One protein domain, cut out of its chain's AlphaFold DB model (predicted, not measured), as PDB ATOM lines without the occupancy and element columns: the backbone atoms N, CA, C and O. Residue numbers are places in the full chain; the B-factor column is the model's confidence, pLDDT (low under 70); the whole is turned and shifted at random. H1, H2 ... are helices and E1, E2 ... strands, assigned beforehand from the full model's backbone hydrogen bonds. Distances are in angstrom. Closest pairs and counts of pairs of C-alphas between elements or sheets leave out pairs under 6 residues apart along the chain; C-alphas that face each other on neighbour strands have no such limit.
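This is residues 31 to 84 of the 113 residues of an uncharacterized protein of Methyloprofundus sp (UniProt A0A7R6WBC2). One helix, H1, leads straight into a small two-stranded hairpin, E1 and E2, at one end of an elongated shape; from there the backbone folds back through the short helix H2 into a wide loop with no named element, residues 64 to 84, which forms the other end. This loop comes round again, and the last printed residue lies not far from the first. The printed part has 54 residues, with two named helices and two named strands in the order H1, E1, E2, H2; the sheet has the order E1, E2 and is antiparallel, and the class is mixed, helices and strands. The whole is loose, with a radius of gyration of the C-alphas of 13.3 A, and the C-alphas span 41 by 22 by 17 A.

H1 holds residues 31 to 45 and measures 20.1 A from first to last C-alpha; it begins at C-alpha 31 (36.655, 48.374, -15.470). E1 follows at once, residues 46 to 50, 10.9 A long, and ends at C-alpha 50 (15.689, 65.541, -5.381). E2 is residues 53 to 56, 9.9 A long. H2 is residues 60 to 63, 5.1 A long, and ends at C-alpha 63 (21.004, 49.914, -17.980).

In H1 every O i to N i+4 pair is within hydrogen-bond range; H2, with 4 residues, is too short for such a pair, and its one O i to N i+3 pair is within range. H1 and E1 are joined by a tight link with 0 residues between them. E1 and E2 form a hairpin, antiparallel with 144 degrees between their directions; N 47 and O 55 are 2.8 A apart and N 50 and O 53 are 2.9 A apart, both within hydrogen-bond range. The C-alphas of Tyr 49 and Pro 54, which face each other, are 4.4 A apart. The closest C-alphas of H1 and E2 are those of Cys 45 and Tyr 56, 5.4 A apart. H1, with its residues 38 to 41 alone, only just touches H2, with 3 pairs of C-alphas within 8 A; the closest are those of Trp 41 and Phe 60, 6.6 A apart. E1 and H2 are apart.

The two C-alphas farthest apart are those of Asp 51 and Asn 70, at 41.6 A, while those of Asp 31 and Arg 84, the first and last printed, are 9.6 A apart. The printed part has no cut. The links H1 to E1, E1 to E2 and E2 to H2 are tight. The C-alphas of residues 64 to 84 lie 6 to 18 A from the mean of the C-alphas. The mean pLDDT of the printed part is 86.3; residues 69 to 70 and 74 to 76 are under 70.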
ATOM      1  N   ASP A  31      36.806  47.424 -16.570       92.12
ATOM      2  CA  ASP A  31      36.655  48.374 -15.470       92.12
ATOM      3  C   ASP A  31      36.612  49.801 -16.026       92.12
ATOM      4  O   ASP A  31      35.643  50.528 -15.795       92.12
ATOM      5  N   ALA A  32      37.579  50.176 -16.870       90.75
ATOM      6  CA  ALA A  32      37.573  51.479 -17.531       90.75
ATOM      7  C   ALA A  32      36.359  51.674 -18.449       90.75
ATOM      8  O   ALA A  32      35.830  52.785 -18.550       90.75
ATOM      9  N   HIS A  33      35.909  50.615 -19.126       90.69
ATOM     10  CA  HIS A  33      34.684  50.658 -19.918       90.69
ATOM     11  C   HIS A  33      33.463  50.935 -19.032       90.69
ATOM     12  O   HIS A  33      32.673  51.829 -19.336       90.69
ATOM     13  N   SER A  34      33.320  50.210 -17.919       91.75
ATOM     14  CA  SER A  34      32.226  50.407 -16.967       91.75
ATOM     15  C   SER A  34      32.232  51.822 -16.388       91.75
ATOM     16  O   SER A  34      31.183  52.457 -16.338       91.75
ATOM     17  N   GLU A  35      33.397  52.348 -16.003       92.81
ATOM     18  CA  GLU A  35      33.546  53.723 -15.505       92.81
ATOM     19  C   GLU A  35      33.100  54.761 -16.546       92.81
ATOM     20  O   GLU A  35      32.363  55.700 -16.230       92.81
ATOM     21  N   TYR A  36      33.507  54.587 -17.807       90.56
ATOM     22  CA  TYR A  36      33.075  55.456 -18.901       90.56
ATOM     23  C   TYR A  36      31.558  55.382 -19.125       90.56
ATOM     24  O   TYR A  36      30.893  56.409 -19.284       90.56
ATOM     25  N   MET A  37      30.994  54.175 -19.101       91.50
ATOM     26  CA  MET A  37      29.559  53.972 -19.275       91.50
ATOM     27  C   MET A  37      28.749  54.495 -18.094       91.50
ATOM     28  O   MET A  37      27.622  54.943 -18.293       91.50
ATOM     29  N   GLU A  38      29.306  54.517 -16.885       94.19
ATOM     30  CA  GLU A  38      28.653  55.142 -15.739       94.19
ATOM     31  C   GLU A  38      28.518  56.657 -15.937       94.19
ATOM     32  O   GLU A  38      27.470  57.228 -15.632       94.19
ATOM     33  N   LEU A  39      29.528  57.321 -16.514       92.69
ATOM     34  CA  LEU A  39      29.427  58.739 -16.878       92.69
ATOM     35  C   LEU A  39      28.318  58.973 -17.911       92.69
ATOM     36  O   LEU A  39      27.497  59.872 -17.727       92.69
ATOM     37  N   ARG A  40      28.245  58.133 -18.950       91.94
ATOM     38  CA  ARG A  40      27.186  58.199 -19.975       91.94
ATOM     39  C   ARG A  40      25.803  57.976 -19.373       91.94
ATOM     40  O   ARG A  40      24.892  58.761 -19.612       91.94
ATOM     41  N   TRP A  41      25.660  56.954 -18.532       95.31
ATOM     42  CA  TRP A  41      24.423  56.673 -17.809       95.31
ATOM     43  C   TRP A  41      23.991  57.870 -16.960       95.31
ATOM     44  O   TRP A  41      22.821  58.246 -16.985       95.31
ATOM     45  N   ARG A  42      24.923  58.526 -16.257       93.69
ATOM     46  CA  ARG A  42      24.605  59.725 -15.471       93.69
ATOM     47  C   ARG A  42      24.085  60.871 -16.342       93.69
ATOM     48  O   ARG A  42      23.186  61.584 -15.910       93.69
ATOM     49  N   GLU A  43      24.621  61.046 -17.547       92.75
ATOM     50  CA  GLU A  43      24.165  62.071 -18.497       92.75
ATOM     51  C   GLU A  43      22.795  61.746 -19.107       92.75
ATOM     52  O   GLU A  43      21.949  62.628 -19.238       92.75
ATOM     53  N   GLU A  44      22.570  60.486 -19.481       93.62
ATOM     54  CA  GLU A  44      21.392  60.064 -20.245       93.62
ATOM     55  C   GLU A  44      20.200  59.678 -19.363       93.62
ATOM     56  O   GLU A  44      19.046  59.799 -19.784       93.62
ATOM     57  N   CYS A  45      20.462  59.199 -18.145       94.50
ATOM     58  CA  CYS A  45      19.441  58.631 -17.265       94.50
ATOM     59  C   CYS A  45      19.059  59.512 -16.077       94.50
ATOM     60  O   CYS A  45      18.097  59.187 -15.376       94.50
ATOM     61  N   CYS A  46      19.772  60.619 -15.851       94.12
ATOM     62  CA  CYS A  46      19.425  61.577 -14.807       94.12
ATOM     63  C   CYS A  46      18.124  62.306 -15.164       94.12
ATOM     64  O   CYS A  46      18.019  62.985 -16.186       94.12
ATOM     65  N   THR A  47      17.120  62.173 -14.302       92.56
ATOM     66  CA  THR A  47      15.808  62.816 -14.458       92.56
ATOM     67  C   THR A  47      15.682  64.130 -13.699       92.56
ATOM     68  O   THR A  47      14.731  64.880 -13.919       92.56
ATOM     69  N   GLY A  48      16.627  64.428 -12.811       91.06
ATOM     70  CA  GLY A  48      16.628  65.639 -12.008       91.06
ATOM     71  C   GLY A  48      17.396  65.459 -10.709       91.06
ATOM     72  O   GLY A  48      18.120  64.486 -10.527       91.06
ATOM     73  N   TYR A  49      17.222  66.418  -9.806       92.25
ATOM     74  CA  TYR A  49      17.797  66.375  -8.467       92.25
ATOM     75  C   TYR A  49      16.669  66.480  -7.443       92.25
ATOM     76  O   TYR A  49      15.894  67.439  -7.479       92.25
ATOM     77  N   GLU A  50      16.586  65.516  -6.535       88.81
ATOM     78  CA  GLU A  50      15.689  65.541  -5.381       88.81
ATOM     79  C   GLU A  50      16.543  65.747  -4.127       88.81
ATOM     80  O   GLU A  50      17.489  65.006  -3.881       88.81
ATOM     81  N   ASP A  51      16.280  66.823  -3.379       90.00
ATOM     82  CA  ASP A  51      17.059  67.225  -2.194       90.00
ATOM     83  C   ASP A  51      18.582  67.367  -2.420       90.00
ATOM     84  O   ASP A  51      19.381  67.270  -1.491       90.00
ATOM     85  N   GLY A  52      18.989  67.671  -3.657       88.31
ATOM     86  CA  GLY A  52      20.395  67.850  -4.039       88.31
ATOM     87  C   GLY A  52      21.095  66.569  -4.494       88.31
ATOM     88  O   GLY A  52      22.209  66.656  -5.007       88.31
ATOM     89  N   GLU A  53      20.434  65.418  -4.393       90.69
ATOM     90  CA  GLU A  53      20.921  64.143  -4.914       90.69
ATOM     91  C   GLU A  53      20.319  63.862  -6.300       90.69
ATOM     92  O   GLU A  53      19.139  64.149  -6.529       90.69
ATOM     93  N   PRO A  54      21.098  63.330  -7.257       91.38
ATOM     94  CA  PRO A  54      20.589  63.017  -8.585       91.38
ATOM     95  C   PRO A  54      19.604  61.841  -8.535       91.38
ATOM     96  O   PRO A  54      19.879  60.804  -7.928       91.38
ATOM     97  N   SER A  55      18.463  61.987  -9.211       93.12
ATOM     98  CA  SER A  55      17.483  60.922  -9.420       93.12
ATOM     99  C   SER A  55      17.625  60.336 -10.824       93.12
ATOM    100  O   SER A  55      17.794  61.069 -11.801       93.12
ATOM    101  N   TYR A  56      17.543  59.010 -10.931       94.69
ATOM    102  CA  TYR A  56      17.688  58.277 -12.190       94.69
ATOM    103  C   TYR A  56      16.462  57.397 -12.434       94.69
ATOM    104  O   TYR A  56      15.951  56.780 -11.499       94.69
ATOM    105  N   TYR A  57      15.998  57.303 -13.684       94.44
ATOM    106  CA  TYR A  57      14.822  56.476 -14.009       94.44
ATOM    107  C   TYR A  57      15.124  54.970 -14.087       94.44
ATOM    108  O   TYR A  57      14.200  54.157 -14.079       94.44
ATOM    109  N   ILE A  58      16.401  54.598 -14.184       96.25
ATOM    110  CA  ILE A  58      16.897  53.222 -14.253       96.25
ATOM    111  C   ILE A  58      18.221  53.134 -13.491       96.25
ATOM    112  O   ILE A  58      19.006  54.083 -13.510       96.25
ATOM    113  N   SER A  59      18.470  52.016 -12.806       95.44
ATOM    114  CA  SER A  59      19.749  51.787 -12.131       95.44
ATOM    115  C   SER A  59      20.869  51.563 -13.153       95.44
ATOM    116  O   SER A  59      20.616  51.075 -14.255       95.44
ATOM    117  N   PHE A  60      22.116  51.880 -12.791       94.69
ATOM    118  CA  PHE A  60      23.253  51.611 -13.676       94.69
ATOM    119  C   PHE A  60      23.350  50.122 -14.031       94.69
ATOM    120  O   PHE A  60      23.521  49.791 -15.195       94.69
ATOM    121  N   SER A  61      23.162  49.221 -13.062       94.00
ATOM    122  CA  SER A  61      23.244  47.774 -13.293       94.00
ATOM    123  C   SER A  61      22.187  47.238 -14.257       94.00
ATOM    124  O   SER A  61      22.454  46.259 -14.942       94.00
ATOM    125  N   ASP A  62      21.002  47.853 -14.308       94.81
ATOM    126  CA  ASP A  62      19.934  47.435 -15.229       94.81
ATOM    127  C   ASP A  62      20.089  48.056 -16.626       94.81
ATOM    128  O   ASP A  62      19.570  47.521 -17.603       94.81
ATOM    129  N   TRP A  63      20.766  49.204 -16.721       94.06
ATOM    130  CA  TRP A  63      21.004  49.914 -17.980       94.06
ATOM    131  C   TRP A  63      22.287  49.456 -18.683       94.06
ATOM    132  O   TRP A  63      22.342  49.409 -19.911       94.06
ATOM    133  N   TYR A  64      23.323  49.132 -17.911       92.25
ATOM    134  CA  TYR A  64      24.638  48.786 -18.420       92.25
ATOM    135  C   TYR A  64      24.637  47.417 -19.096       92.25
ATOM    136  O   TYR A  64      24.363  46.388 -18.478       92.25
ATOM    137  N   LEU A  65      25.014  47.417 -20.371       87.25
ATOM    138  CA  LEU A  65      25.276  46.215 -21.142       87.25
ATOM    139  C   LEU A  65      26.785  46.150 -21.399       87.25
ATOM    140  O   LEU A  65      27.293  46.967 -22.175       87.25
ATOM    141  N   PRO A  66      27.521  45.235 -20.740       84.06
ATOM    142  CA  PRO A  66      28.924  45.047 -21.057       84.06
ATOM    143  C   PRO A  66      29.049  44.579 -22.515       84.06
ATOM    144  O   PRO A  66      28.186  43.840 -22.998       84.06
ATOM    145  N   PRO A  67      30.094  45.015 -23.232       79.69
ATOM    146  CA  PRO A  67      30.326  44.574 -24.594       79.69
ATOM    147  C   PRO A  67      30.509  43.056 -24.603       79.69
ATOM    148  O   PRO A  67      31.197  42.498 -23.747       79.69
ATOM    149  N   GLU A  68      29.882  42.389 -25.573       70.69
ATOM    150  CA  GLU A  68      30.268  41.024 -25.930       70.69
ATOM    151  C   GLU A  68      31.744  41.061 -26.360       70.69
ATOM    152  O   GLU A  68      32.167  42.068 -26.924       70.69
ATOM    153  N   GLU A  69      32.526  40.012 -26.071       64.44
ATOM    154  CA  GLU A  69      34.010  39.975 -26.125       64.44
ATOM    155  C   GLU A  69      34.669  40.529 -27.409       64.44
ATOM    156  O   GLU A  69      35.872  40.780 -27.430       64.44
ATOM    157  N   ASN A  70      33.900  40.759 -28.471       68.31
ATOM    158  CA  ASN A  70      34.379  41.281 -29.737       68.31
ATOM    159  C   ASN A  70      34.481  42.815 -29.717       68.31
ATOM    160  O   ASN A  70      33.493  43.549 -29.595       68.31
ATOM    161  N   ILE A  71      35.703  43.310 -29.906       75.75
ATOM    162  CA  ILE A  71      35.969  44.724 -30.170       75.75
ATOM    163  C   ILE A  71      35.361  45.056 -31.547       75.75
ATOM    164  O   ILE A  71      35.417  44.258 -32.473       75.75
ATOM    165  N   SER A  72      34.734  46.221 -31.714       74.56
ATOM    166  CA  SER A  72      34.077  46.594 -32.980       74.56
ATOM    167  C   SER A  72      34.339  48.053 -33.323       74.56
ATOM    168  O   SER A  72      34.194  48.915 -32.468       74.56
ATOM    169  N   HIS A  73      34.661  48.371 -34.575       70.44
ATOM    170  CA  HIS A  73      35.054  49.737 -34.960       70.44
ATOM    171  C   HIS A  73      33.927  50.782 -34.880       70.44
ATOM    172  O   HIS A  73      34.197  51.978 -34.748       70.44
ATOM    173  N   VAL A  74      32.665  50.355 -34.996       65.81
ATOM    174  CA  VAL A  74      31.518  51.245 -35.225       65.81
ATOM    175  C   VAL A  74      30.326  50.834 -34.351       65.81
ATOM    176  O   VAL A  74      29.990  49.656 -34.251       65.81
ATOM    177  N   CYS A  75      29.692  51.812 -33.704       68.25
ATOM    178  CA  CYS A  75      28.400  51.672 -33.030       68.25
ATOM    179  C   CYS A  75      27.245  51.528 -34.028       68.25
ATOM    180  O   CYS A  75      27.323  52.006 -35.154       68.25
ATOM    181  N   ASP A  76      26.108  50.996 -33.574       66.31
ATOM    182  CA  ASP A  76      24.885  50.882 -34.389       66.31
ATOM    183  C   ASP A  76      24.397  52.229 -34.964       66.31
ATOM    184  O   ASP A  76      23.691  52.267 -35.971       66.31
ATOM    185  N   ASN A  77      24.788  53.352 -34.351       73.00
ATOM    186  CA  ASN A  77      24.471  54.711 -34.801       73.00
ATOM    187  C   ASN A  77      25.481  55.296 -35.817       73.00
ATOM    188  O   ASN A  77      25.308  56.433 -36.254       73.00
ATOM    189  N   GLY A  78      26.517  54.545 -36.204       73.31
ATOM    190  CA  GLY A  78      27.557  54.982 -37.139       73.31
ATOM    191  C   GLY A  78      28.704  55.783 -36.511       73.31
ATOM    192  O   GLY A  78      29.576  56.250 -37.243       73.31
ATOM    193  N   GLU A  79      28.726  55.951 -35.187       76.88
ATOM    194  CA  GLU A  79      29.831  56.597 -34.471       76.88
ATOM    195  C   GLU A  79      30.981  55.619 -34.195       76.88
ATOM    196  O   GLU A  79      30.787  54.407 -34.084       76.88
ATOM    197  N   THR A  80      32.202  56.148 -34.072       78.56
ATOM    198  CA  THR A  80      33.386  55.355 -33.714       78.56
ATOM    199  C   THR A  80      33.323  54.923 -32.252       78.56
ATOM    200  O   THR A  80      33.037  55.744 -31.377       78.56
ATOM    201  N   LYS A  81      33.664  53.662 -31.969       78.31
ATOM    202  CA  LYS A  81      33.865  53.190 -30.593       78.31
ATOM    203  C   LYS A  81      35.310  53.381 -30.150       78.31
ATOM    204  O   LYS A  81      36.243  53.041 -30.873       78.31
ATOM    205  N   GLY A  82      35.484  53.914 -28.946       79.00
ATOM    206  CA  GLY A  82      36.775  53.967 -28.267       79.00
ATOM    207  C   GLY A  82      36.888  52.829 -27.262       79.00
ATOM    208  O   GLY A  82      35.994  52.659 -26.436       79.00
ATOM    209  N   TYR A  83      37.994  52.089 -27.306       83.44
ATOM    210  CA  TYR A  83      38.298  51.029 -26.346       83.44
ATOM    211  C   TYR A  83      39.618  51.308 -25.650       83.44
ATOM    212  O   TYR A  83      40.550  51.854 -26.244       83.44
ATOM    213  N   ARG A  84      39.695  50.896 -24.387       89.44
ATOM    214  CA  ARG A  84      40.949  50.802 -23.651       89.44
ATOM    215  C   ARG A  84      41.326  49.332 -23.550       89.44
ATOM    216  O   ARG A  84      40.477  48.503 -23.232       89.44
TER     217      ARG A  84